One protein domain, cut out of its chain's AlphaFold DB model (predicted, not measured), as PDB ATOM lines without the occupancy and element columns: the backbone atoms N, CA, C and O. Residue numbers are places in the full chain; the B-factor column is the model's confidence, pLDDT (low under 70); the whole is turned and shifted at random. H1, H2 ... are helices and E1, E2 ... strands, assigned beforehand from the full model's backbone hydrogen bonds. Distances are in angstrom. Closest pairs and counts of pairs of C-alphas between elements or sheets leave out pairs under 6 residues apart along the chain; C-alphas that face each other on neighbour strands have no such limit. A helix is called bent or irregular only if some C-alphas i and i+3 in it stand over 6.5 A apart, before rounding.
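AT A GLANCE: This is residues 22 to 218 of the 237 residues of an uncharacterized protein of Postia placenta MAD-698-R-SB12 (UniProt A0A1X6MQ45). What is the main picture? A four-stranded sheet, E2, E3, E8 and E5, makes a wall, with the long helix H6 running along it over E2 and E3, and the helix H4 packing with its residues 129 to 137 on the part of the sheet made by E5 and E8. The hairpin E6 and E7 lies at one end of the longest axis and the short helices H1, H2 and H3 at the other, while E1 and E4 pair beside H4. What is printed? The printed part has 197 residues, its class mixed, helices and strands, in the order E1 H1 H2 H3 E2 E3 E4 E5 H4 E6 E7 E8 H5 H6. It is compact, with a radius of gyration of the C-alphas of 17.4 A and spans of 58 by 39 by 37 A.

HOW THE PARTS SIT: What stands near the first residues? E1, residues 23 to 25, is the parallel neighbour of E4, residues 109 to 111, with N 25 and O 110 2.8 A apart. H1, residues 35 to 38, is close but not clearly touching H3, residues 60 to 66, the closest C-alphas being Phe 37 and Gln 60, 6.8 A. H2, residues 54 to 57, only just touches residues 217 to 218 of H6, residues 191 to 218, with 3 pairs of C-alphas within 8 A, the closest Pro 54 and Trp 217, 5.8 A. How is the largest sheet built? The hairpin E2, residues 69 to 72, and E3, residues 75 to 81, is followed across the mixed sheet by E8, residues 176 to 182, antiparallel to E3, and E5, residues 114 to 116, parallel to E8. N 70 and O 77 are 2.8 A apart, N 78 and O 179 2.9 A, and N 115 and O 178 2.8 A. H6 and H4, residues 126 to 146, are on it in two layers, helices on one face of a sheet; H6 runs along the strands at a height over the sheet of 6.7 A. What else touches? H4 touches H6, about perpendicular at 76 degrees, closest C-alphas Ala 139 and Ile 195, 5.9 A, and H5, residues 185 to 188, closest Ile 132 and Tyr 187, 5.3 A. The hairpin E6, residues 148 to 152, and E7, residues 158 to 162, has N 149 and O 161 2.9 A apart. Every O i to N i+4 pair is within hydrogen-bond range in H3 and H4, and 21 of 24 in H6; H1, H2 and H5 are too short for one.

IN THESE COORDINATES: Where are the ends? C-alpha 23 of E1 is at (-4.736, 26.926, 59.271) and C-alpha 218 of H6 at (-23.689, 54.737, 49.102). Which elements are long? H6 spans 39.0 A, H4 29.7 A and E3 20.1 A; H6 is irregular, with C-alphas 214 and 217 7.9 A apart.

THE WHOLE: How large is it? The two C-alphas farthest apart, Glu 43 and Thr 154, are 58.8 A apart, and the printed part has no cut. Which links are long, and where is confidence low? Long links join H1 to H2, E3 to E4 and E7 to E8; pLDDT is under 70 at residues 39 to 42 and 91 to 107.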
ATOM      1  N   ARG A  22      -5.571  27.081  63.442       85.75
ATOM      2  CA  ARG A  22      -4.523  26.138  63.014       85.75
ATOM      3  C   ARG A  22      -4.098  26.322  61.560       85.75
ATOM      4  O   ARG A  22      -2.966  26.002  61.204       85.75
ATOM      5  N   SER A  23      -5.012  26.769  60.701       87.94
ATOM      6  CA  SER A  23      -4.736  26.926  59.271       87.94
ATOM      7  C   SER A  23      -5.684  27.910  58.597       87.94
ATOM      8  O   SER A  23      -6.810  28.114  59.055       87.94
ATOM      9  N   VAL A  24      -5.249  28.438  57.455       91.19
ATOM     10  CA  VAL A  24      -6.085  29.227  56.548       91.19
ATOM     11  C   VAL A  24      -6.526  28.355  55.380       91.19
ATOM     12  O   VAL A  24      -5.700  27.711  54.729       91.19
ATOM     13  N   ASN A  25      -7.823  28.344  55.100       91.19
ATOM     14  CA  ASN A  25      -8.378  27.713  53.918       91.19
ATOM     15  C   ASN A  25      -8.521  28.743  52.789       91.19
ATOM     16  O   ASN A  25      -9.198  29.755  52.933       91.19
ATOM     17  N   PHE A  26      -7.908  28.444  51.645       90.94
ATOM     18  CA  PHE A  26      -8.001  29.244  50.416       90.94
ATOM     19  C   PHE A  26      -8.783  28.535  49.303       90.94
ATOM     20  O   PHE A  26      -8.787  28.994  48.161       90.94
ATOM     21  N   ARG A  27      -9.317  27.340  49.574       87.12
ATOM     22  CA  ARG A  27      -9.974  26.494  48.579       87.12
ATOM     23  C   ARG A  27     -11.484  26.667  48.705       87.12
ATOM     24  O   ARG A  27     -12.013  26.541  49.805       87.12
ATOM     25  N   ARG A  28     -12.152  26.900  47.567       84.00
ATOM     26  CA  ARG A  28     -13.622  27.039  47.470       84.00
ATOM     27  C   ARG A  28     -14.192  28.146  48.368       84.00
ATOM     28  O   ARG A  28     -15.284  28.019  48.900       84.00
ATOM     29  N   THR A  29     -13.425  29.218  48.554       87.81
ATOM     30  CA  THR A  29     -13.808  30.388  49.360       87.81
ATOM     31  C   THR A  29     -14.312  31.561  48.517       87.81
ATOM     32  O   THR A  29     -14.830  32.528  49.071       87.81
ATOM     33  N   THR A  30     -14.155  31.494  47.193       89.56
ATOM     34  CA  THR A  30     -14.617  32.508  46.238       89.56
ATOM     35  C   THR A  30     -15.888  32.001  45.543       89.56
ATOM     36  O   THR A  30     -15.785  31.027  44.799       89.56
ATOM     37  N   PRO A  31     -17.061  32.618  45.778       85.81
ATOM     38  CA  PRO A  31     -18.357  32.116  45.301       85.81
ATOM     39  C   PRO A  31     -18.694  32.460  43.836       85.81
ATOM     40  O   PRO A  31     -19.784  32.151  43.374       85.81
ATOM     41  N   GLY A  32     -17.784  33.095  43.095       87.25
ATOM     42  CA  GLY A  32     -18.021  33.515  41.713       87.25
ATOM     43  C   GLY A  32     -16.734  33.861  40.973       87.25
ATOM     44  O   GLY A  32     -15.628  33.582  41.448       87.25
ATOM     45  N   SER A  33     -16.881  34.482  39.807       87.38
ATOM     46  CA  SER A  33     -15.768  34.864  38.943       87.38
ATOM     47  C   SER A  33     -15.444  36.351  39.034       87.38
ATOM     48  O   SER A  33     -16.329  37.205  39.061       87.38
ATOM     49  N   LEU A  34     -14.144  36.654  39.032       87.75
ATOM     50  CA  LEU A  34     -13.621  38.012  38.893       87.75
ATOM     51  C   LEU A  34     -13.285  38.347  37.430       87.75
ATOM     52  O   LEU A  34     -12.869  39.459  37.145       87.75
ATOM     53  N   THR A  35     -13.442  37.414  36.486       84.56
ATOM     54  CA  THR A  35     -13.061  37.623  35.080       84.56
ATOM     55  C   THR A  35     -13.683  38.879  34.460       84.56
ATOM     56  O   THR A  35     -12.918  39.656  33.887       84.56
ATOM     57  N   PRO A  36     -14.990  39.170  34.647       80.69
ATOM     58  CA  PRO A  36     -15.586  40.388  34.100       80.69
ATOM     59  C   PRO A  36     -14.872  41.644  34.568       80.69
ATOM     60  O   PRO A  36     -14.667  42.547  33.772       80.69
ATOM     61  N   PHE A  37     -14.405  41.674  35.819       79.38
ATOM     62  CA  PHE A  37     -13.700  42.807  36.421       79.38
ATOM     63  C   PHE A  37     -12.425  43.218  35.663       79.38
ATOM     64  O   PHE A  37     -11.995  44.366  35.764       79.38
ATOM     65  N   PHE A  38     -11.824  42.305  34.895       76.50
ATOM     66  CA  PHE A  38     -10.654  42.572  34.055       76.50
ATOM     67  C   PHE A  38     -11.025  42.945  32.610       76.50
ATOM     68  O   PHE A  38     -10.199  42.780  31.715       76.50
ATOM     69  N   ASN A  39     -12.246  43.448  32.386       66.00
ATOM     70  CA  ASN A  39     -12.759  43.881  31.084       66.00
ATOM     71  C   ASN A  39     -12.690  42.772  30.014       66.00
ATOM     72  O   ASN A  39     -12.302  43.002  28.872       66.00
ATOM     73  N   THR A  40     -12.992  41.541  30.425       65.19
ATOM     74  CA  THR A  40     -13.189  40.388  29.533       65.19
ATOM     75  C   THR A  40     -14.684  40.220  29.280       65.19
ATOM     76  O   THR A  40     -15.458  40.578  30.164       65.19
ATOM     77  N   ASP A  41     -15.052  39.676  28.116       68.62
ATOM     78  CA  ASP A  41     -16.421  39.424  27.641       68.62
ATOM     79  C   ASP A  41     -17.439  39.202  28.779       68.62
ATOM     80  O   ASP A  41     -17.517  38.130  29.387       68.62
ATOM     81  N   VAL A  42     -18.153  40.278  29.126       67.88
ATOM     82  CA  VAL A  42     -19.078  40.331  30.268       67.88
ATOM     83  C   VAL A  42     -20.370  39.579  29.940       67.88
ATOM     84  O   VAL A  42     -21.031  39.086  30.855       67.88
ATOM     85  N   GLU A  43     -20.695  39.436  28.653       71.44
ATOM     86  CA  GLU A  43     -21.900  38.761  28.159       71.44
ATOM     87  C   GLU A  43     -21.847  37.248  28.406       71.44
ATOM     88  O   GLU A  43     -22.878  36.601  28.572       71.44
ATOM     89  N   ALA A  44     -20.644  36.693  28.571       76.50
ATOM     90  CA  ALA A  44     -20.435  35.302  28.958       76.50
ATOM     91  C   ALA A  44     -20.797  34.986  30.432       76.50
ATOM     92  O   ALA A  44     -20.555  33.867  30.895       76.50
ATOM     93  N   PHE A  45     -21.336  35.943  31.202       82.44
ATOM     94  CA  PHE A  45     -21.625  35.803  32.635       82.44
ATOM     95  C   PHE A  45     -23.068  36.178  32.998       82.44
ATOM     96  O   PHE A  45     -23.669  37.076  32.420       82.44
ATOM     97  N   CYS A  46     -23.612  35.557  34.049       85.44
ATOM     98  CA  CYS A  46     -25.003  35.752  34.489       85.44
ATOM     99  C   CYS A  46     -25.171  36.935  35.472       85.44
ATOM    100  O   CYS A  46     -25.960  36.867  36.421       85.44
ATOM    101  N   GLY A  47     -24.392  38.004  35.282       87.06
ATOM    102  CA  GLY A  47     -24.389  39.191  36.146       87.06
ATOM    103  C   GLY A  47     -23.775  38.976  37.545       87.06
ATOM    104  O   GLY A  47     -23.217  37.907  37.825       87.06
ATOM    105  N   PRO A  48     -23.847  39.990  38.432       90.62
ATOM    106  CA  PRO A  48     -23.268  39.935  39.776       90.62
ATOM    107  C   PRO A  48     -23.957  38.892  40.675       90.62
ATOM    108  O   PRO A  48     -25.097  38.487  40.426       90.62
ATOM    109  N   LEU A  49     -23.256  38.452  41.724       90.19
ATOM    110  CA  LEU A  49     -23.761  37.514  42.731       90.19
ATOM    111  C   LEU A  49     -24.879  38.139  43.563       90.19
ATOM    112  O   LEU A  49     -25.878  37.476  43.816       90.19
ATOM    113  N   ASP A  50     -24.715  39.404  43.945       91.12
ATOM    114  CA  ASP A  50     -25.744  40.181  44.629       91.12
ATOM    115  C   ASP A  50     -25.967  41.514  43.892       91.12
ATOM    116  O   ASP A  50     -25.196  42.467  44.061       91.12
ATOM    117  N   PRO A  51     -27.015  41.593  43.050       90.31
ATOM    118  CA  PRO A  51     -27.396  42.824  42.359       90.31
ATOM    119  C   PRO A  51     -27.880  43.943  43.294       90.31
ATOM    120  O   PRO A  51     -27.848  45.115  42.911       90.31
ATOM    121  N   SER A  52     -28.343  43.614  44.505       90.44
ATOM    122  CA  SER A  52     -28.893  44.600  45.441       90.44
ATOM    123  C   SER A  52     -27.798  45.466  46.074       90.44
ATOM    124  O   SER A  52     -28.045  46.644  46.365       90.44
ATOM    125  N   HIS A  53     -26.581  44.923  46.192       89.50
ATOM    126  CA  HIS A  53     -25.428  45.584  46.789       89.50
ATOM    127  C   HIS A  53     -25.039  46.878  46.039       89.50
ATOM    128  O   HIS A  53     -24.924  46.878  44.809       89.50
ATOM    129  N   PRO A  54     -24.745  47.991  46.741       90.12
ATOM    130  CA  PRO A  54     -24.463  49.287  46.110       90.12
ATOM    131  C   PRO A  54     -23.263  49.252  45.153       90.12
ATOM    132  O   PRO A  54     -23.302  49.861  44.087       90.12
ATOM    133  N   ALA A  55     -22.217  48.486  45.482       89.25
ATOM    134  CA  ALA A  55     -21.055  48.322  44.603       89.25
ATOM    135  C   ALA A  55     -21.385  47.627  43.268       89.25
ATOM    136  O   ALA A  55     -20.711  47.887  42.274       89.25
ATOM    137  N   SER A  56     -22.421  46.779  43.221       89.00
ATOM    138  CA  SER A  56     -22.831  46.055  42.007       89.00
ATOM    139  C   SER A  56     -23.508  46.965  40.981       89.00
ATOM    140  O   SER A  56     -23.577  46.620  39.805       89.00
ATOM    141  N   ARG A  57     -23.975  48.147  41.407       87.62
ATOM    142  CA  ARG A  57     -24.599  49.163  40.542       87.62
ATOM    143  C   ARG A  57     -23.577  50.096  39.893       87.62
ATOM    144  O   ARG A  57     -23.914  50.869  38.999       87.62
ATOM    145  N   LEU A  58     -22.328  50.063  40.356       86.56
ATOM    146  CA  LEU A  58     -21.276  50.922  39.833       86.56
ATOM    147  C   LEU A  58     -20.823  50.444  38.456       86.56
ATOM    148  O   LEU A  58     -20.601  49.257  38.224       86.56
ATOM    149  N   ARG A  59     -20.567  51.398  37.556       85.44
ATOM    150  CA  ARG A  59     -19.859  51.104  36.306       85.44
ATOM    151  C   ARG A  59     -18.476  50.540  36.621       85.44
ATOM    152  O   ARG A  59     -17.768  51.061  37.483       85.44
ATOM    153  N   GLN A  60     -18.053  49.533  35.866       83.19
ATOM    154  CA  GLN A  60     -16.813  48.806  36.131       83.19
ATOM    155  C   GLN A  60     -15.552  49.689  36.262       83.19
ATOM    156  O   GLN A  60     -14.808  49.484  37.222       83.19
ATOM    157  N   PRO A  61     -15.300  50.706  35.409       85.44
ATOM    158  CA  PRO A  61     -14.142  51.585  35.590       85.44
ATOM    159  C   PRO A  61     -14.172  52.381  36.901       85.44
ATOM    160  O   PRO A  61     -13.123  52.662  37.480       85.44
ATOM    161  N   VAL A  62     -15.369  52.742  37.377       87.94
ATOM    162  CA  VAL A  62     -15.557  53.432  38.660       87.94
ATOM    163  C   VAL A  62     -15.268  52.455  39.791       87.94
ATOM    164  O   VAL A  62     -14.398  52.730  40.611       87.94
ATOM    165  N   LEU A  63     -15.889  51.272  39.763       88.81
ATOM    166  CA  LEU A  63     -15.647  50.211  40.740       88.81
ATOM    167  C   LEU A  63     -14.150  49.871  40.851       88.81
ATOM    168  O   LEU A  63     -13.611  49.817  41.953       88.81
ATOM    169  N   TYR A  64     -13.450  49.732  39.720       88.19
ATOM    170  CA  TYR A  64     -12.010  49.455  39.675       88.19
ATOM    171  C   TYR A  64     -11.155  50.516  40.385       88.19
ATOM    172  O   TYR A  64     -10.111  50.189  40.960       88.19
ATOM    173  N   ARG A  65     -11.566  51.786  40.332       89.56
ATOM    174  CA  ARG A  65     -10.870  52.905  40.989       89.56
ATOM    175  C   ARG A  65     -11.255  53.043  42.462       89.56
ATOM    176  O   ARG A  65     -10.437  53.507  43.247       89.56
ATOM    177  N   THR A  66     -12.467  52.636  42.826       90.81
ATOM    178  CA  THR A  66     -12.986  52.728  44.197       90.81
ATOM    179  C   THR A  66     -12.472  51.610  45.098       90.81
ATOM    180  O   THR A  66     -12.288  51.831  46.294       90.81
ATOM    181  N   VAL A  67     -12.246  50.410  44.557       93.00
ATOM    182  CA  VAL A  67     -11.896  49.249  45.383       93.00
ATOM    183  C   VAL A  67     -10.585  49.451  46.163       93.00
ATOM    184  O   VAL A  67      -9.600  49.968  45.618       93.00
ATOM    185  N   PRO A  68     -10.523  49.003  47.432       96.19
ATOM    186  CA  PRO A  68      -9.329  49.091  48.254       96.19
ATOM    187  C   PRO A  68      -8.121  48.468  47.567       96.19
ATOM    188  O   PRO A  68      -8.132  47.299  47.177       96.19
ATOM    189  N   THR A  69      -7.065  49.265  47.446       96.75
ATOM    190  CA  THR A  69      -5.813  48.879  46.798       96.75
ATOM    191  C   THR A  69      -4.639  49.213  47.708       96.75
ATOM    192  O   THR A  69      -4.573  50.320  48.250       96.75
ATOM    193  N   ALA A  70      -3.706  48.274  47.847       97.75
ATOM    194  CA  ALA A  70      -2.401  48.482  48.455       97.75
ATOM    195  C   ALA A  70      -1.295  48.070  47.482       97.75
ATOM    196  O   ALA A  70      -1.322  46.981  46.903       97.75
ATOM    197  N   HIS A  71      -0.320  48.957  47.327       96.12
ATOM    198  CA  HIS A  71       0.882  48.723  46.542       96.12
ATOM    199  C   HIS A  71       2.011  48.314  47.482       96.12
ATOM    200  O   HIS A  71       2.189  48.913  48.542       96.12
ATOM    201  N   ALA A  72       2.755  47.287  47.099       95.12
ATOM    202  CA  ALA A  72       3.939  46.839  47.807       95.12
ATOM    203  C   ALA A  72       5.007  46.422  46.796       95.12
ATOM    204  O   ALA A  72       4.722  46.166  45.623       95.12
ATOM    205  N   ASN A  73       6.245  46.307  47.263       91.19
ATOM    206  CA  ASN A  73       7.322  45.799  46.425       91.19
ATOM    207  C   ASN A  73       6.975  44.367  45.998       91.19
ATOM    208  O   ASN A  73       6.600  43.526  46.819       91.19
ATOM    209  N   GLY A  74       7.046  44.092  44.701       92.44
ATOM    210  CA  GLY A  74       6.742  42.779  44.151       92.44
ATOM    211  C   GLY A  74       5.260  42.409  43.985       92.44
ATOM    212  O   GLY A  74       4.992  41.335  43.440       92.44
ATOM    213  N   PHE A  75       4.284  43.218  44.426       95.88
ATOM    214  CA  PHE A  75       2.860  42.920  44.197       95.88
ATOM    215  C   PHE A  75       1.906  44.100  44.437       95.88
ATOM    216  O   PHE A  75       2.163  45.004  45.227       95.88
ATOM    217  N   ILE A  76       0.723  44.020  43.830       96.75
ATOM    218  CA  ILE A  76      -0.436  44.851  44.179       96.75
ATOM    219  C   ILE A  76      -1.502  43.944  44.794       96.75
ATOM    220  O   ILE A  76      -1.843  42.906  44.218       96.75
ATOM    221  N   LEU A  77      -2.029  44.327  45.955       97.56
ATOM    222  CA  LEU A  77      -3.142  43.650  46.618       97.56
ATOM    223  C   LEU A  77      -4.395  44.512  46.523       97.56
ATOM    224  O   LEU A  77      -4.370  45.699  46.845       97.56
ATOM    225  N   ARG A  78      -5.498  43.898  46.112       96.56
ATOM    226  CA  ARG A  78      -6.805  44.543  46.042       96.56
ATOM    227  C   ARG A  78      -7.861  43.678  46.705       96.56
ATOM    228  O   ARG A  78      -7.701  42.457  46.758       96.56
ATOM    229  N   ALA A  79      -8.924  44.300  47.194       96.31
ATOM    230  CA  ALA A  79     -10.092  43.593  47.706       96.31
ATOM    231  C   ALA A  79     -11.357  44.098  47.022       96.31
ATOM    232  O   ALA A  79     -11.525  45.297  46.826       96.31
ATOM    233  N   VAL A  80     -12.243  43.175  46.671       94.56
ATOM    234  CA  VAL A  80     -13.559  43.471  46.101       94.56
ATOM    235  C   VAL A  80     -14.632  42.777  46.932       94.56
ATOM    236  O   VAL A  80     -14.375  41.668  47.407       94.56
ATOM    237  N   PRO A  81     -15.816  43.374  47.130       94.50
ATOM    238  CA  PRO A  81     -16.911  42.679  47.794       94.50
ATOM    239  C   PRO A  81     -17.276  41.408  47.025       94.50
ATOM    240  O   PRO A  81     -17.289  41.405  45.793       94.50
ATOM    241  N   LYS A  82     -17.612  40.318  47.713       93.06
ATOM    242  CA  LYS A  82     -18.075  39.098  47.032       93.06
ATOM    243  C   LYS A  82     -19.333  39.357  46.201       93.06
ATOM    244  O   LYS A  82     -19.466  38.775  45.133       93.06
ATOM    245  N   ALA A  83     -20.183  40.286  46.637       91.56
ATOM    246  CA  ALA A  83     -21.389  40.722  45.937       91.56
ATOM    247  C   ALA A  83     -21.164  41.096  44.458       91.56
ATOM    248  O   ALA A  83     -22.009  40.792  43.618       91.56
ATOM    249  N   VAL A  84     -20.014  41.706  44.127       91.81
ATOM    250  CA  VAL A  84     -19.713  42.168  42.757       91.81
ATOM    251  C   VAL A  84     -19.113  41.085  41.859       91.81
ATOM    252  O   VAL A  84     -18.958  41.291  40.651       91.81
ATOM    253  N   LEU A  85     -18.728  39.935  42.421       91.19
ATOM    254  CA  LEU A  85     -18.284  38.804  41.609       91.19
ATOM    255  C   LEU A  85     -19.433  38.338  40.730       91.19
ATOM    256  O   LEU A  85     -20.591  38.473  41.101       91.19
ATOM    257  N   HIS A  86     -19.114  37.782  39.570       89.56
ATOM    258  CA  HIS A  86     -20.133  37.369  38.618       89.56
ATOM    259  C   HIS A  86     -20.413  35.876  38.690       89.56
ATOM    260  O   HIS A  86     -19.514  35.058  38.929       89.56
ATOM    261  N   ARG A  87     -21.671  35.525  38.437       87.50
ATOM    262  CA  ARG A  87     -22.103  34.143  38.257       87.50
ATOM    263  C   ARG A  87     -21.590  33.632  36.919       87.50
ATOM    264  O   ARG A  87     -21.755  34.279  35.888       87.50
ATOM    265  N   VAL A  88     -20.936  32.479  36.951       82.50
ATOM    266  CA  VAL A  88     -20.557  31.747  35.741       82.50
ATOM    267  C   VAL A  88     -21.752  30.910  35.285       82.50
ATOM    268  O   VAL A  88     -22.347  30.256  36.140       82.50
ATOM    269  N   PRO A  89     -22.094  30.903  33.983       78.75
ATOM    270  CA  PRO A  89     -23.206  30.100  33.468       78.75
ATOM    271  C   PRO A  89     -22.960  28.607  33.694       78.75
ATOM    272  O   PRO A  89     -23.878  27.868  34.032       78.75
ATOM    273  N   TYR A  90     -21.695  28.191  33.589       76.25
ATOM    274  CA  TYR A  90     -21.247  26.823  33.814       76.25
ATOM    275  C   TYR A  90     -20.077  26.828  34.812       76.25
ATOM    276  O   TYR A  90     -18.947  27.165  34.439       76.25
ATOM    277  N   PRO A  91     -20.306  26.524  36.101       66.75
ATOM    278  CA  PRO A  91     -19.236  26.481  37.091       66.75
ATOM    279  C   PRO A  91     -18.290  25.300  36.818       66.75
ATOM    280  O   PRO A  91     -18.684  24.143  36.883       66.75
ATOM    281  N   TRP A  92     -17.015  25.586  36.528       58.00
ATOM    282  CA  TRP A  92     -15.992  24.556  36.303       58.00
ATOM    283  C   TRP A  92     -15.146  24.298  37.565       58.00
ATOM    284  O   TRP A  92     -14.684  25.267  38.183       58.00
ATOM    285  N   PRO A  93     -14.810  23.041  37.921       51.88
ATOM    286  CA  PRO A  93     -15.378  21.766  37.475       51.88
ATOM    287  C   PRO A  93     -16.432  21.240  38.473       51.88
ATOM    288  O   PRO A  93     -16.232  21.350  39.687       51.88
ATOM    289  N   ASP A  94     -17.502  20.619  37.975       48.78
ATOM    290  CA  ASP A  94     -18.417  19.797  38.789       48.78
ATOM    291  C   ASP A  94     -17.711  18.498  39.237       48.78
ATOM    292  O   ASP A  94     -16.828  18.017  38.515       48.78
ATOM    293  N   PRO A  95     -17.944  17.974  40.461       56.19
ATOM    294  CA  PRO A  95     -19.219  17.530  41.047       56.19
ATOM    295  C   PRO A  95     -19.558  18.335  42.336       56.19
ATOM    296  O   PRO A  95     -18.825  19.289  42.618       56.19
ATOM    297  N   PRO A  96     -20.599  18.017  43.161       58.56
ATOM    298  CA  PRO A  96     -21.161  18.960  44.129       58.56
ATOM    299  C   PRO A  96     -20.178  19.197  45.269       58.56
ATOM    300  O   PRO A  96     -20.139  18.524  46.305       58.56
ATOM    301  N   PHE A  97     -19.321  20.179  45.068       59.56
ATOM    302  CA  PHE A  97     -18.379  20.588  46.064       59.56
ATOM    303  C   PHE A  97     -19.072  21.599  46.939       59.56
ATOM    304  O   PHE A  97     -19.301  22.736  46.533       59.56
ATOM    305  N   ARG A  98     -19.357  21.176  48.172       64.38
ATOM    306  CA  ARG A  98     -19.843  22.087  49.202       64.38
ATOM    307  C   ARG A  98     -18.933  23.326  49.213       64.38
ATOM    308  O   ARG A  98     -17.699  23.154  49.247       64.38
ATOM    309  N   PRO A  99     -19.503  24.544  49.136       68.56
ATOM    310  CA  PRO A  99     -18.721  25.751  49.341       68.56
ATOM    311  C   PRO A  99     -18.001  25.632  50.685       68.56
ATOM    312  O   PRO A  99     -18.416  24.868  51.565       68.56
ATOM    313  N   ALA A 100     -16.884  26.340  50.846       69.56
ATOM    314  CA  ALA A 100     -16.280  26.412  52.168       69.56
ATOM    315  C   ALA A 100     -17.348  26.927  53.144       69.56
ATOM    316  O   ALA A 100     -17.946  27.969  52.895       69.56
ATOM    317  N   SER A 101     -17.610  26.180  54.216       67.56
ATOM    318  CA  SER A 101     -18.602  26.548  55.227       67.56
ATOM    319  C   SER A 101     -18.335  27.972  55.724       67.56
ATOM    320  O   SER A 101     -17.195  28.263  56.091       67.56
ATOM    321  N   GLU A 102     -19.344  28.845  55.741       61.84
ATOM    322  CA  GLU A 102     -19.200  30.280  56.064       61.84
ATOM    323  C   GLU A 102     -18.460  30.519  57.385       61.84
ATOM    324  O   GLU A 102     -17.589  31.383  57.490       61.84
ATOM    325  N   ARG A 103     -18.718  29.651  58.363       58.72
ATOM    326  CA  ARG A 103     -17.872  29.415  59.530       58.72
ATOM    327  C   ARG A 103     -17.492  27.941  59.506       58.72
ATOM    328  O   ARG A 103     -18.338  27.086  59.266       58.72
ATOM    329  N   GLY A 104     -16.205  27.640  59.656       47.12
ATOM    330  CA  GLY A 104     -15.742  26.255  59.755       47.12
ATOM    331  C   GLY A 104     -16.529  25.498  60.835       47.12
ATOM    332  O   GLY A 104     -16.676  26.064  61.915       47.12
ATOM    333  N   PRO A 105     -16.971  24.243  60.609       45.62
ATOM    334  CA  PRO A 105     -17.499  23.388  61.680       45.62
ATOM    335  C   PRO A 105     -16.476  23.165  62.812       45.62
ATOM    336  O   PRO A 105     -16.852  22.826  63.925       45.62
ATOM    337  N   ASP A 106     -15.195  23.462  62.557       52.47
ATOM    338  CA  ASP A 106     -14.127  23.504  63.546       52.47
ATOM    339  C   ASP A 106     -13.595  24.935  63.705       52.47
ATOM    340  O   ASP A 106     -13.009  25.494  62.771       52.47
ATOM    341  N   ALA A 107     -13.651  25.491  64.918       60.06
ATOM    342  CA  ALA A 107     -13.058  26.781  65.317       60.06
ATOM    343  C   ALA A 107     -11.531  26.927  65.048       60.06
ATOM    344  O   ALA A 107     -10.893  27.891  65.466       60.06
ATOM    345  N   GLY A 108     -10.899  25.950  64.389       75.75
ATOM    346  CA  GLY A 108      -9.481  25.916  64.045       75.75
ATOM    347  C   GLY A 108      -9.132  26.374  62.624       75.75
ATOM    348  O   GLY A 108      -7.943  26.369  62.302       75.75
ATOM    349  N   ARG A 109     -10.086  26.744  61.756       85.12
ATOM    350  CA  ARG A 109      -9.791  27.166  60.369       85.12
ATOM    351  C   ARG A 109     -10.419  28.508  60.005       85.12
ATOM    352  O   ARG A 109     -11.591  28.731  60.272       85.12
ATOM    353  N   ILE A 110      -9.652  29.363  59.323       88.69
ATOM    354  CA  ILE A 110     -10.140  30.640  58.775       88.69
ATOM    355  C   ILE A 110     -10.222  30.540  57.257       88.69
ATOM    356  O   ILE A 110      -9.228  30.225  56.605       88.69
ATOM    357  N   ASN A 111     -11.388  30.833  56.688       90.75
ATOM    358  CA  ASN A 111     -11.541  30.957  55.244       90.75
ATOM    359  C   ASN A 111     -11.025  32.318  54.775       90.75
ATOM    360  O   ASN A 111     -11.359  33.344  55.361       90.75
ATOM    361  N   MET A 112     -10.231  32.322  53.707       92.44
ATOM    362  CA  MET A 112      -9.770  33.528  53.023       92.44
ATOM    363  C   MET A 112      -9.977  33.363  51.518       92.44
ATOM    364  O   MET A 112      -9.493  32.407  50.903       92.44
ATOM    365  N   SER A 113     -10.709  34.291  50.905       93.75
ATOM    366  CA  SER A 113     -10.897  34.328  49.454       93.75
ATOM    367  C   SER A 113      -9.725  35.069  48.815       93.75
ATOM    368  O   SER A 113      -9.613  36.280  48.948       93.75
ATOM    369  N   LEU A 114      -8.821  34.332  48.163       94.69
ATOM    370  CA  LEU A 114      -7.638  34.895  47.510       94.69
ATOM    371  C   LEU A 114      -7.491  34.363  46.086       94.69
ATOM    372  O   LEU A 114      -7.203  33.178  45.876       94.69
ATOM    373  N   LEU A 115      -7.595  35.270  45.121       93.00
ATOM    374  CA  LEU A 115      -7.289  35.036  43.718       93.00
ATOM    375  C   LEU A 115      -5.893  35.571  43.380       93.00
ATOM    376  O   LEU A 115      -5.443  36.593  43.891       93.00
ATOM    377  N   LYS A 116      -5.185  34.863  42.502       91.00
ATOM    378  CA  LYS A 116      -3.866  35.267  42.009       91.00
ATOM    379  C   LYS A 116      -3.954  35.502  40.507       91.00
ATOM    380  O   LYS A 116      -4.179  34.562  39.748       91.00
ATOM    381  N   VAL A 117      -3.785  36.749  40.091       90.69
ATOM    382  CA  VAL A 117      -3.875  37.161  38.691       90.69
ATOM    383  C   VAL A 117      -2.472  37.076  38.096       90.69
ATOM    384  O   VAL A 117      -1.671  37.997  38.195       90.69
ATOM    385  N   LEU A 118      -2.141  35.898  37.566       88.50
ATOM    386  CA  LEU A 118      -0.802  35.535  37.096       88.50
ATOM    387  C   LEU A 118      -0.842  35.143  35.617       88.50
ATOM    388  O   LEU A 118      -1.015  33.970  35.276       88.50
ATOM    389  N   GLY A 119      -0.657  36.130  34.742       86.38
ATOM    390  CA  GLY A 119      -0.552  35.920  33.299       86.38
ATOM    391  C   GLY A 119       0.822  35.402  32.855       86.38
ATOM    392  O   GLY A 119       1.785  35.366  33.628       86.38
ATOM    393  N   LYS A 120       0.936  35.048  31.569       89.31
ATOM    394  CA  LYS A 120       2.218  34.677  30.934       89.31
ATOM    395  C   LYS A 120       3.242  35.829  30.939       89.31
ATOM    396  O   LYS A 120       4.432  35.552  30.839       89.31
ATOM    397  N   ASN A 121       2.785  37.068  31.134       88.25
ATOM    398  CA  ASN A 121       3.620  38.272  31.225       88.25
ATOM    399  C   ASN A 121       4.514  38.290  32.476       88.25
ATOM    400  O   ASN A 121       5.586  38.874  32.442       88.25
ATOM    401  N   VAL A 122       4.113  37.627  33.571       90.12
ATOM    402  CA  VAL A 122       4.939  37.558  34.795       90.12
ATOM    403  C   VAL A 122       6.062  36.532  34.643       90.12
ATOM    404  O   VAL A 122       7.192  36.750  35.063       90.12
ATOM    405  N   SER A 123       5.747  35.373  34.065       92.31
ATOM    406  CA  SER A 123       6.725  34.346  33.708       92.31
ATOM    407  C   SER A 123       6.096  33.371  32.723       92.31
ATOM    408  O   SER A 123       4.948  32.952  32.913       92.31
ATOM    409  N   ARG A 124       6.858  32.932  31.717       93.19
ATOM    410  CA  ARG A 124       6.434  31.874  30.784       93.19
ATOM    411  C   ARG A 124       6.274  30.523  31.494       93.19
ATOM    412  O   ARG A 124       5.330  29.788  31.201       93.19
ATOM    413  N   SER A 125       7.093  30.248  32.513       94.12
ATOM    414  CA  SER A 125       7.059  28.992  33.270       94.12
ATOM    415  C   SER A 125       5.854  28.909  34.213       94.12
ATOM    416  O   SER A 125       5.721  29.673  35.175       94.12
ATOM    417  N   ALA A 126       4.981  27.925  33.981       93.00
ATOM    418  CA  ALA A 126       3.847  27.641  34.862       93.00
ATOM    419  C   ALA A 126       4.294  27.254  36.282       93.00
ATOM    420  O   ALA A 126       3.619  27.592  37.257       93.00
ATOM    421  N   VAL A 127       5.457  26.607  36.409       93.62
ATOM    422  CA  VAL A 127       6.046  26.223  37.699       93.62
ATOM    423  C   VAL A 127       6.402  27.461  38.517       93.62
ATOM    424  O   VAL A 127       6.050  27.530  39.695       93.62
ATOM    425  N   VAL A 128       7.016  28.472  37.895       93.38
ATOM    426  CA  VAL A 128       7.347  29.744  38.560       93.38
ATOM    427  C   VAL A 128       6.074  30.443  39.038       93.38
ATOM    428  O   VAL A 128       5.958  30.759  40.223       93.38
ATOM    429  N   ARG A 129       5.055  30.585  38.176       93.06
ATOM    430  CA  ARG A 129       3.756  31.180  38.563       93.06
ATOM    431  C   ARG A 129       3.075  30.400  39.699       93.06
ATOM    432  O   ARG A 129       2.496  30.982  40.621       93.06
ATOM    433  N   LYS A 130       3.156  29.065  39.681       92.62
ATOM    434  CA  LYS A 130       2.640  28.208  40.760       92.62
ATOM    435  C   LYS A 130       3.381  28.473  42.076       92.62
ATOM    436  O   LYS A 130       2.713  28.681  43.091       92.62
ATOM    437  N   ARG A 131       4.718  28.547  42.044       92.94
ATOM    438  CA  ARG A 131       5.574  28.835  43.208       92.94
ATOM    439  C   ARG A 131       5.306  30.215  43.810       92.94
ATOM    440  O   ARG A 131       5.141  30.286  45.022       92.94
ATOM    441  N   ILE A 132       5.172  31.268  42.998       94.31
ATOM    442  CA  ILE A 132       4.781  32.617  43.464       94.31
ATOM    443  C   ILE A 132       3.494  32.533  44.296       94.31
ATOM    444  O   ILE A 132       3.449  32.973  45.442       94.31
ATOM    445  N   GLY A 133       2.463  31.875  43.757       93.19
ATOM    446  CA  GLY A 133       1.198  31.710  44.471       93.19
ATOM    447  C   GLY A 133       1.318  30.924  45.782       93.19
ATOM    448  O   GLY A 133       0.628  31.248  46.745       93.19
ATOM    449  N   TYR A 134       2.178  29.901  45.838       93.00
ATOM    450  CA  TYR A 134       2.426  29.178  47.087       93.00
ATOM    451  C   TYR A 134       3.157  30.034  48.114       93.00
ATOM    452  O   TYR A 134       2.738  30.035  49.263       93.00
ATOM    453  N   ARG A 135       4.177  30.807  47.717       93.50
ATOM    454  CA  ARG A 135       4.894  31.715  48.632       93.50
ATOM    455  C   ARG A 135       3.933  32.683  49.320       93.50
ATOM    456  O   ARG A 135       3.953  32.789  50.542       93.50
ATOM    457  N   VAL A 136       3.040  33.302  48.545       95.12
ATOM    458  CA  VAL A 136       2.008  34.212  49.065       95.12
ATOM    459  C   VAL A 136       1.072  33.497  50.040       95.12
ATOM    460  O   VAL A 136       0.877  33.967  51.156       95.12
ATOM    461  N   LYS A 137       0.515  32.340  49.655       94.75
ATOM    462  CA  LYS A 137      -0.396  31.577  50.526       94.75
ATOM    463  C   LYS A 137       0.284  31.107  51.810       94.75
ATOM    464  O   LYS A 137      -0.346  31.135  52.861       94.75
ATOM    465  N   THR A 138       1.552  30.708  51.742       94.44
ATOM    466  CA  THR A 138       2.343  30.327  52.916       94.44
ATOM    467  C   THR A 138       2.541  31.520  53.846       94.44
ATOM    468  O   THR A 138       2.251  31.402  55.031       94.44
ATOM    469  N   ALA A 139       2.965  32.674  53.320       95.31
ATOM    470  CA  ALA A 139       3.172  33.883  54.117       95.31
ATOM    471  C   ALA A 139       1.872  34.364  54.786       95.31
ATOM    472  O   ALA A 139       1.846  34.586  55.993       95.31
ATOM    473  N   LEU A 140       0.770  34.430  54.032       96.19
ATOM    474  CA  LEU A 140      -0.557  34.746  54.576       96.19
ATOM    475  C   LEU A 140      -1.009  33.718  55.613       96.19
ATOM    476  O   LEU A 140      -1.556  34.082  56.647       96.19
ATOM    477  N   GLY A 141      -0.742  32.434  55.366       94.00
ATOM    478  CA  GLY A 141      -0.980  31.369  56.329       94.00
ATOM    479  C   GLY A 141      -0.273  31.640  57.655       94.00
ATOM    480  O   GLY A 141      -0.913  31.560  58.697       94.00
ATOM    481  N   LEU A 142       1.011  32.009  57.629       94.19
ATOM    482  CA  LEU A 142       1.788  32.335  58.830       94.19
ATOM    483  C   LEU A 142       1.247  33.575  59.558       94.19
ATOM    484  O   LEU A 142       1.059  33.519  60.770       94.19
ATOM    485  N   ILE A 143       0.932  34.648  58.828       95.56
ATOM    486  CA  ILE A 143       0.373  35.884  59.401       95.56
ATOM    487  C   ILE A 143      -0.959  35.592  60.103       95.56
ATOM    488  O   ILE A 143      -1.126  35.880  61.281       95.56
ATOM    489  N   VAL A 144      -1.898  34.957  59.405       94.25
ATOM    490  CA  VAL A 144      -3.264  34.771  59.911       94.25
ATOM    491  C   VAL A 144      -3.335  33.686  60.992       94.25
ATOM    492  O   VAL A 144      -4.109  33.821  61.937       94.25
ATOM    493  N   SER A 145      -2.561  32.598  60.868       91.94
ATOM    494  CA  SER A 145      -2.623  31.475  61.823       91.94
ATOM    495  C   SER A 145      -1.762  31.651  63.071       91.94
ATOM    496  O   SER A 145      -2.132  31.156  64.136       91.94
ATOM    497  N   ARG A 146      -0.627  32.347  62.948       91.25
ATOM    498  CA  ARG A 146       0.391  32.452  64.005       91.25
ATOM    499  C   ARG A 146       0.801  33.889  64.341       91.25
ATOM    500  O   ARG A 146       1.738  34.064  65.108       91.25
ATOM    501  N   GLY A 147       0.167  34.896  63.733       92.94
ATOM    502  CA  GLY A 147       0.539  36.299  63.926       92.94
ATOM    503  C   GLY A 147       2.004  36.548  63.585       92.94
ATOM    504  O   GLY A 147       2.733  37.168  64.351       92.94
ATOM    505  N   ALA A 148       2.460  35.968  62.471       94.38
ATOM    506  CA  ALA A 148       3.846  36.099  62.053       94.38
ATOM    507  C   ALA A 148       4.210  37.568  61.812       94.38
ATOM    508  O   ALA A 148       3.483  38.283  61.111       94.38
ATOM    509  N   ASP A 149       5.354  37.963  62.353       94.56
ATOM    510  CA  ASP A 149       5.991  39.258  62.151       94.56
ATOM    511  C   ASP A 149       7.506  39.070  61.995       94.56
ATOM    512  O   ASP A 149       8.004  37.939  62.022       94.56
ATOM    513  N   VAL A 150       8.236  40.158  61.777       93.56
ATOM    514  CA  VAL A 150       9.692  40.119  61.613       93.56
ATOM    515  C   VAL A 150      10.347  41.102  62.564       93.56
ATOM    516  O   VAL A 150       9.982  42.273  62.604       93.56
ATOM    517  N   GLU A 151      11.325  40.606  63.312       91.88
ATOM    518  CA  GLU A 151      12.134  41.380  64.246       91.88
ATOM    519  C   GLU A 151      13.616  41.231  63.906       91.88
ATOM    520  O   GLU A 151      14.035  40.270  63.251       91.88
ATOM    521  N   LEU A 152      14.414  42.196  64.356       90.44
ATOM    522  CA  LEU A 152      15.863  42.094  64.311       90.44
ATOM    523  C   LEU A 152      16.332  41.329  65.545       90.44
ATOM    524  O   LEU A 152      16.008  41.692  66.672       90.44
ATOM    525  N   ASP A 153      17.100  40.269  65.326       85.62
ATOM    526  CA  ASP A 153      17.802  39.583  66.405       85.62
ATOM    527  C   ASP A 153      18.865  40.510  67.027       85.62
ATOM    528  O   ASP A 153      19.305  41.485  66.413       85.62
ATOM    529  N   THR A 154      19.368  40.147  68.203       83.31
ATOM    530  CA  THR A 154      20.518  40.760  68.899       83.31
ATOM    531  C   THR A 154      21.761  40.954  68.020       83.31
ATOM    532  O   THR A 154      22.604  41.797  68.308       83.31
ATOM    533  N   LYS A 155      21.870  40.199  66.920       84.00
ATOM    534  CA  LYS A 155      22.948  40.273  65.920       84.00
ATOM    535  C   LYS A 155      22.570  41.059  64.653       84.00
ATOM    536  O   LYS A 155      23.255  40.932  63.640       84.00
ATOM    537  N   GLY A 156      21.453  41.788  64.662       83.88
ATOM    538  CA  GLY A 156      20.965  42.594  63.536       83.88
ATOM    539  C   GLY A 156      20.410  41.795  62.350       83.88
ATOM    540  O   GLY A 156      20.251  42.341  61.263       83.88
ATOM    541  N   ARG A 157      20.131  40.495  62.519       84.69
ATOM    542  CA  ARG A 157      19.579  39.641  61.452       84.69
ATOM    543  C   ARG A 157      18.057  39.622  61.514       84.69
ATOM    544  O   ARG A 157      17.497  39.428  62.588       84.69
ATOM    545  N   GLU A 158      17.397  39.750  60.366       88.94
ATOM    546  CA  GLU A 158      15.940  39.626  60.270       88.94
ATOM    547  C   GLU A 158      15.486  38.194  60.584       88.94
ATOM    548  O   GLU A 158      15.842  37.236  59.884       88.94
ATOM    549  N   ARG A 159      14.653  38.047  61.615       89.75
ATOM    550  CA  ARG A 159      14.096  36.768  62.052       89.75
ATOM    551  C   ARG A 159      12.577  36.840  62.113       89.75
ATOM    552  O   ARG A 159      11.998  37.815  62.579       89.75
ATOM    553  N   VAL A 160      11.924  35.774  61.653       90.94
ATOM    554  CA  VAL A 160      10.468  35.642  61.759       90.94
ATOM    555  C   VAL A 160      10.103  35.264  63.191       90.94
ATOM    556  O   VAL A 160      10.569  34.242  63.702       90.94
ATOM    557  N   VAL A 161       9.240  36.064  63.804       92.12
ATOM    558  CA  VAL A 161       8.673  35.837  65.136       92.12
ATOM    559  C   VAL A 161       7.183  35.527  65.020       92.12
ATOM    560  O   VAL A 161       6.527  35.928  64.058       92.12
ATOM    561  N   PHE A 162       6.637  34.785  65.983       92.75
ATOM    562  CA  PHE A 162       5.222  34.417  66.006       92.75
ATOM    563  C   PHE A 162       4.572  34.962  67.269       92.75
ATOM    564  O   PHE A 162       4.945  34.565  68.371       92.75
ATOM    565  N   ARG A 163       3.598  35.851  67.087       91.88
ATOM    566  CA  ARG A 163       2.831  36.489  68.156       91.88
ATOM    567  C   ARG A 163       1.398  35.978  68.088       91.88
ATOM    568  O   ARG A 163       0.623  36.404  67.234       91.88
ATOM    569  N   GLN A 164       1.039  35.001  68.917       88.75
ATOM    570  CA  GLN A 164      -0.248  34.306  68.773       88.75
ATOM    571  C   GLN A 164      -1.449  35.228  69.043       88.75
ATOM    572  O   GLN A 164      -2.498  35.055  68.423       88.75
ATOM    573  N   GLU A 165      -1.283  36.238  69.894       90.06
ATOM    574  CA  GLU A 165      -2.227  37.335  70.137       90.06
ATOM    575  C   GLU A 165      -2.520  38.161  68.876       90.06
ATOM    576  O   GLU A 165      -3.581  38.776  68.728       90.06
ATOM    577  N   ASP A 166      -1.587  38.146  67.925       91.62
ATOM    578  CA  ASP A 166      -1.733  38.813  66.649       91.62
ATOM    579  C   ASP A 166      -2.368  37.915  65.575       91.62
ATOM    580  O   ASP A 166      -2.696  38.391  64.493       91.62
ATOM    581  N   ALA A 167      -2.603  36.633  65.848       90.94
ATOM    582  CA  ALA A 167      -3.291  35.733  64.924       90.94
ATOM    583  C   ALA A 167      -4.814  35.978  64.894       90.94
ATOM    584  O   ALA A 167      -5.391  36.625  65.765       90.94
ATOM    585  N   GLY A 168      -5.499  35.414  63.895       89.00
ATOM    586  CA  GLY A 168      -6.962  35.333  63.887       89.00
ATOM    587  C   GLY A 168      -7.661  36.040  62.729       89.00
ATOM    588  O   GLY A 168      -7.061  36.452  61.736       89.00
ATOM    589  N   GLN A 169      -8.985  36.156  62.864       88.56
ATOM    590  CA  GLN A 169      -9.886  36.659  61.820       88.56
ATOM    591  C   GLN A 169      -9.675  38.135  61.476       88.56
ATOM    592  O   GLN A 169     -10.053  38.546  60.386       88.56
ATOM    593  N   LYS A 170      -9.021  38.925  62.336       91.44
ATOM    594  CA  LYS A 170      -8.804  40.365  62.109       91.44
ATOM    595  C   LYS A 170      -8.095  40.696  60.789       91.44
ATOM    596  O   LYS A 170      -8.300  41.777  60.239       91.44
ATOM    597  N   TRP A 171      -7.300  39.757  60.277       94.75
ATOM    598  CA  TRP A 171      -6.565  39.874  59.018       94.75
ATOM    599  C   TRP A 171      -7.407  39.615  57.769       94.75
ATOM    600  O   TRP A 171      -6.964  39.949  56.670       94.75
ATOM    601  N   VAL A 172      -8.593  39.017  57.907       93.38
ATOM    602  CA  VAL A 172      -9.388  38.520  56.781       93.38
ATOM    603  C   VAL A 172     -10.809  39.062  56.843       93.38
ATOM    604  O   VAL A 172     -11.540  38.823  57.799       93.38
ATOM    605  N   LEU A 173     -11.231  39.724  55.772       92.62
ATOM    606  CA  LEU A 173     -12.621  40.110  55.558       92.62
ATOM    607  C   LEU A 173     -13.379  38.951  54.902       92.62
ATOM    608  O   LEU A 173     -13.027  38.523  53.803       92.62
ATOM    609  N   GLN A 174     -14.389  38.411  55.594       89.88
ATOM    610  CA  GLN A 174     -15.114  37.220  55.132       89.88
ATOM    611  C   GLN A 174     -15.981  37.501  53.905       89.88
ATOM    612  O   GLN A 174     -16.027  36.658  53.011       89.88
ATOM    613  N   ASP A 175     -16.574  38.688  53.797       90.69
ATOM    614  CA  ASP A 175     -17.474  39.056  52.690       90.69
ATOM    615  C   ASP A 175     -16.749  39.675  51.491       90.69
ATOM    616  O   ASP A 175     -17.360  40.147  50.534       90.69
ATOM    617  N   TRP A 176     -15.419  39.621  51.511       94.81
ATOM    618  CA  TRP A 176     -14.560  40.186  50.484       94.81
ATOM    619  C   TRP A 176     -13.701  39.111  49.817       94.81
ATOM    620  O   TRP A 176     -13.330  38.089  50.401       94.81
ATOM    621  N   THR A 177     -13.359  39.367  48.562       95.44
ATOM    622  CA  THR A 177     -12.410  38.593  47.772       95.44
ATOM    623  C   THR A 177     -11.172  39.428  47.529       95.44
ATOM    624  O   THR A 177     -11.212  40.471  46.876       95.44
ATOM    625  N   TYR A 178     -10.043  38.941  48.030       97.00
ATOM    626  CA  TYR A 178      -8.745  39.502  47.712       97.00
ATOM    627  C   TYR A 178      -8.310  38.999  46.343       97.00
ATOM    628  O   TYR A 178      -8.426  37.808  46.037       97.00
ATOM    629  N   TYR A 179      -7.726  39.875  45.539       95.19
ATOM    630  CA  TYR A 179      -6.958  39.456  44.383       95.19
ATOM    631  C   TYR A 179      -5.608  40.157  44.355       95.19
ATOM    632  O   TYR A 179      -5.468  41.324  44.718       95.19
ATOM    633  N   MET A 180      -4.595  39.401  43.952       95.38
ATOM    634  CA  MET A 180      -3.220  39.869  43.909       95.38
ATOM    635  C   MET A 180      -2.698  39.865  42.480       95.38
ATOM    636  O   MET A 180      -2.871  38.878  41.757       95.38
ATOM    637  N   LEU A 181      -2.002  40.940  42.127       94.50
ATOM    638  CA  LEU A 181      -1.212  41.097  40.909       94.50
ATOM    639  C   LEU A 181       0.275  41.048  41.306       94.50
ATOM    640  O   LEU A 181       0.855  42.087  41.623       94.50
ATOM    641  N   PRO A 182       0.884  39.857  41.405       94.50
ATOM    642  CA  PRO A 182       2.294  39.726  41.761       94.50
ATOM    643  C   PRO A 182       3.210  39.981  40.554       94.50
ATOM    644  O   PRO A 182       2.851  39.680  39.413       94.50
ATOM    645  N   THR A 183       4.426  40.451  40.816       93.50
ATOM    646  CA  THR A 183       5.514  40.549  39.833       93.50
ATOM    647  C   THR A 183       6.510  39.398  40.011       93.50
ATOM    648  O   THR A 183       6.409  38.587  40.940       93.50
ATOM    649  N   LEU A 184       7.491  39.297  39.107       93.06
ATOM    650  CA  LEU A 184       8.542  38.283  39.200       93.06
ATOM    651  C   LEU A 184       9.444  38.486  40.430       93.06
ATOM    652  O   LEU A 184       9.988  37.513  40.947       93.06
ATOM    653  N   GLU A 185       9.557  39.710  40.947       91.88
ATOM    654  CA  GLU A 185      10.356  40.030  42.139       91.88
ATOM    655  C   GLU A 185       9.898  39.226  43.361       91.88
ATOM    656  O   GLU A 185      10.723  38.722  44.125       91.88
ATOM    657  N   LEU A 186       8.587  38.993  43.497       91.81
ATOM    658  CA  LEU A 186       8.020  38.208  44.597       91.81
ATOM    659  C   LEU A 186       8.557  36.770  44.629       91.81
ATOM    660  O   LEU A 186       8.652  36.155  45.695       91.81
ATOM    661  N   TYR A 187       8.929  36.218  43.469       90.94
ATOM    662  CA  TYR A 187       9.523  34.884  43.389       90.94
ATOM    663  C   TYR A 187      10.847  34.796  44.160       90.94
ATOM    664  O   TYR A 187      11.111  33.769  44.791       90.94
ATOM    665  N   ARG A 188      11.647  35.870  44.123       90.44
ATOM    666  CA  ARG A 188      12.978  35.967  44.745       90.44
ATOM    667  C   ARG A 188      12.952  36.640  46.121       90.44
ATOM    668  O   ARG A 188      13.895  36.477  46.884       90.44
ATOM    669  N   MET A 189      11.877  37.352  46.452       91.06
ATOM    670  CA  MET A 189      11.733  38.088  47.707       91.06
ATOM    671  C   MET A 189      11.863  37.173  48.941       91.06
ATOM    672  O   MET A 189      11.096  36.208  49.039       91.06
ATOM    673  N   PRO A 190      12.757  37.471  49.905       92.44
ATOM    674  CA  PRO A 190      12.850  36.746  51.171       92.44
ATOM    675  C   PRO A 190      11.522  36.734  51.937       92.44
ATOM    676  O   PRO A 190      10.724  37.667  51.848       92.44
ATOM    677  N   ILE A 191      11.265  35.670  52.704       90.94
ATOM    678  CA  ILE A 191      10.016  35.572  53.479       90.94
ATOM    679  C   ILE A 191       9.948  36.661  54.562       90.94
ATOM    680  O   ILE A 191       8.866  37.167  54.850       90.94
ATOM    681  N   GLN A 192      11.113  37.066  55.072       92.44
ATOM    682  CA  GLN A 192      11.323  38.147  56.030       92.44
ATOM    683  C   GLN A 192      10.893  39.508  55.468       92.44
ATOM    684  O   GLN A 192      10.306  40.313  56.172       92.44
ATOM    685  N   THR A 193      11.072  39.747  54.170       93.19
ATOM    686  CA  THR A 193      10.600  40.979  53.518       93.19
ATOM    687  C   THR A 193       9.128  40.879  53.105       93.19
ATOM    688  O   THR A 193       8.377  41.862  53.137       93.19
ATOM    689  N   LEU A 194       8.688  39.676  52.719       95.00
ATOM    690  CA  LEU A 194       7.329  39.430  52.238       95.00
ATOM    691  C   LEU A 194       6.285  39.537  53.360       95.00
ATOM    692  O   LEU A 194       5.217  40.103  53.127       95.00
ATOM    693  N   ILE A 195       6.575  39.019  54.560       95.94
ATOM    694  CA  ILE A 195       5.636  39.036  55.698       95.94
ATOM    695  C   ILE A 195       5.233  40.477  56.079       95.94
ATOM    696  O   ILE A 195       4.038  40.776  56.006       95.94
ATOM    697  N   PRO A 196       6.161  41.405  56.390       95.88
ATOM    698  CA  PRO A 196       5.817  42.788  56.725       95.88
ATOM    699  C   PRO A 196       5.113  43.516  55.578       95.88
ATOM    700  O   PRO A 196       4.178  44.289  55.795       95.88
ATOM    701  N   SER A 197       5.516  43.244  54.334       96.62
ATOM    702  CA  SER A 197       4.882  43.833  53.148       96.62
ATOM    703  C   SER A 197       3.421  43.399  53.005       96.62
ATOM    704  O   SER A 197       2.552  44.237  52.763       96.62
ATOM    705  N   LEU A 198       3.119  42.114  53.225       97.31
ATOM    706  CA  LEU A 198       1.744  41.607  53.229       97.31
ATOM    707  C   LEU A 198       0.931  42.133  54.412       97.31
ATOM    708  O   LEU A 198      -0.227  42.488  54.211       97.31
ATOM    709  N   ARG A 199       1.516  42.232  55.615       97.38
ATOM    710  CA  ARG A 199       0.846  42.807  56.798       97.38
ATOM    711  C   ARG A 199       0.378  44.234  56.518       97.38
ATOM    712  O   ARG A 199      -0.811  44.522  56.643       97.38
ATOM    713  N   ARG A 200       1.279  45.102  56.042       97.69
ATOM    714  CA  ARG A 200       0.955  46.494  55.675       97.69
ATOM    715  C   ARG A 200      -0.107  46.580  54.581       97.69
ATOM    716  O   ARG A 200      -1.022  47.400  54.675       97.69
ATOM    717  N   ALA A 201      -0.015  45.712  53.571       97.69
ATOM    718  CA  ALA A 201      -0.998  45.660  52.497       97.69
ATOM    719  C   ALA A 201      -2.386  45.239  53.010       97.69
ATOM    720  O   ALA A 201      -3.377  45.879  52.667       97.69
ATOM    721  N   LEU A 202      -2.461  44.213  53.866       97.62
ATOM    722  CA  LEU A 202      -3.711  43.758  54.480       97.62
ATOM    723  C   LEU A 202      -4.325  44.824  55.384       97.62
ATOM    724  O   LEU A 202      -5.523  45.055  55.287       97.62
ATOM    725  N   ILE A 203      -3.529  45.494  56.221       97.25
ATOM    726  CA  ILE A 203      -4.012  46.583  57.086       97.25
ATOM    727  C   ILE A 203      -4.640  47.682  56.227       97.25
ATOM    728  O   ILE A 203      -5.809  48.014  56.417       97.25
ATOM    729  N   THR A 204      -3.898  48.174  55.231       97.12
ATOM    730  CA  THR A 204      -4.356  49.236  54.323       97.12
ATOM    731  C   THR A 204      -5.652  48.855  53.608       97.12
ATOM    732  O   THR A 204      -6.605  49.633  53.566       97.12
ATOM    733  N   VAL A 205      -5.699  47.647  53.037       97.12
ATOM    734  CA  VAL A 205      -6.867  47.157  52.295       97.12
ATOM    735  C   VAL A 205      -8.058  46.951  53.226       97.12
ATOM    736  O   VAL A 205      -9.154  47.398  52.899       97.12
ATOM    737  N   ASN A 206      -7.861  46.327  54.388       96.50
ATOM    738  CA  ASN A 206      -8.948  46.002  55.308       96.50
ATOM    739  C   ASN A 206      -9.553  47.252  55.950       96.50
ATOM    740  O   ASN A 206     -10.769  47.326  56.100       96.50
ATOM    741  N   GLN A 207      -8.725  48.236  56.308       95.38
ATOM    742  CA  GLN A 207      -9.201  49.516  56.835       95.38
ATOM    743  C   GLN A 207     -10.064  50.246  55.802       95.38
ATOM    744  O   GLN A 207     -11.191  50.629  56.105       95.38
ATOM    745  N   ARG A 208      -9.576  50.368  54.561       94.62
ATOM    746  CA  ARG A 208     -10.329  51.013  53.473       94.62
ATOM    747  C   ARG A 208     -11.611  50.259  53.119       94.62
ATOM    748  O   ARG A 208     -12.629  50.885  52.860       94.62
ATOM    749  N   ALA A 209     -11.576  48.929  53.118       94.00
ATOM    750  CA  ALA A 209     -12.752  48.100  52.868       94.00
ATOM    751  C   ALA A 209     -13.851  48.329  53.915       94.00
ATOM    752  O   ALA A 209     -14.987  48.601  53.545       94.00
ATOM    753  N   ARG A 210     -13.501  48.324  55.210       93.88
ATOM    754  CA  ARG A 210     -14.457  48.612  56.296       93.88
ATOM    755  C   ARG A 210     -15.063  50.012  56.172       93.88
ATOM    756  O   ARG A 210     -16.272  50.165  56.281       93.88
ATOM    757  N   GLN A 211     -14.246  51.015  55.843       92.00
ATOM    758  CA  GLN A 211     -14.727  52.380  55.590       92.00
ATOM    759  C   GLN A 211     -15.711  52.452  54.408       92.00
ATOM    760  O   GLN A 211     -16.670  53.228  54.436       92.00
ATOM    761  N   LEU A 212     -15.483  51.654  53.358       91.25
ATOM    762  CA  LEU A 212     -16.400  51.578  52.222       91.25
ATOM    763  C   LEU A 212     -17.731  50.924  52.598       91.25
ATOM    764  O   LEU A 212     -18.769  51.461  52.209       91.25
ATOM    765  N   ASP A 213     -17.703  49.834  53.368       88.06
ATOM    766  CA  ASP A 213     -18.911  49.129  53.815       88.06
ATOM    767  C   ASP A 213     -19.778  49.986  54.738       88.06
ATOM    768  O   ASP A 213     -20.993  50.025  54.567       88.06
ATOM    769  N   GLU A 214     -19.173  50.730  55.667       84.69
ATOM    770  CA  GLU A 214     -19.929  51.544  56.622       84.69
ATOM    771  C   GLU A 214     -20.698  52.689  55.946       84.69
ATOM    772  O   GLU A 214     -21.846  52.954  56.300       84.69
ATOM    773  N   ARG A 215     -20.062  53.429  55.023       72.75
ATOM    774  CA  ARG A 215     -20.642  54.669  54.448       72.75
ATOM    775  C   ARG A 215     -20.190  54.989  53.022       72.75
ATOM    776  O   ARG A 215     -20.733  55.901  52.395       72.75
ATOM    777  N   GLY A 216     -19.163  54.317  52.510       74.62
ATOM    778  CA  GLY A 216     -18.507  54.707  51.262       74.62
ATOM    779  C   GLY A 216     -19.252  54.270  50.005       74.62
ATOM    780  O   GLY A 216     -19.332  55.048  49.055       74.62
ATOM    781  N   TRP A 217     -19.854  53.078  49.992       83.00
ATOM    782  CA  TRP A 217     -20.522  52.583  48.784       83.00
ATOM    783  C   TRP A 217     -21.746  53.408  48.385       83.00
ATOM    784  O   TRP A 217     -21.938  53.669  47.200       83.00
ATOM    785  N   GLN A 218     -22.530  53.876  49.358       75.56
ATOM    786  CA  GLN A 218     -23.689  54.737  49.102       75.56
ATOM    787  C   GLN A 218     -23.270  56.091  48.507       75.56
ATOM    788  O   GLN A 218     -23.897  56.573  47.569       75.56
TER     789      GLN A 218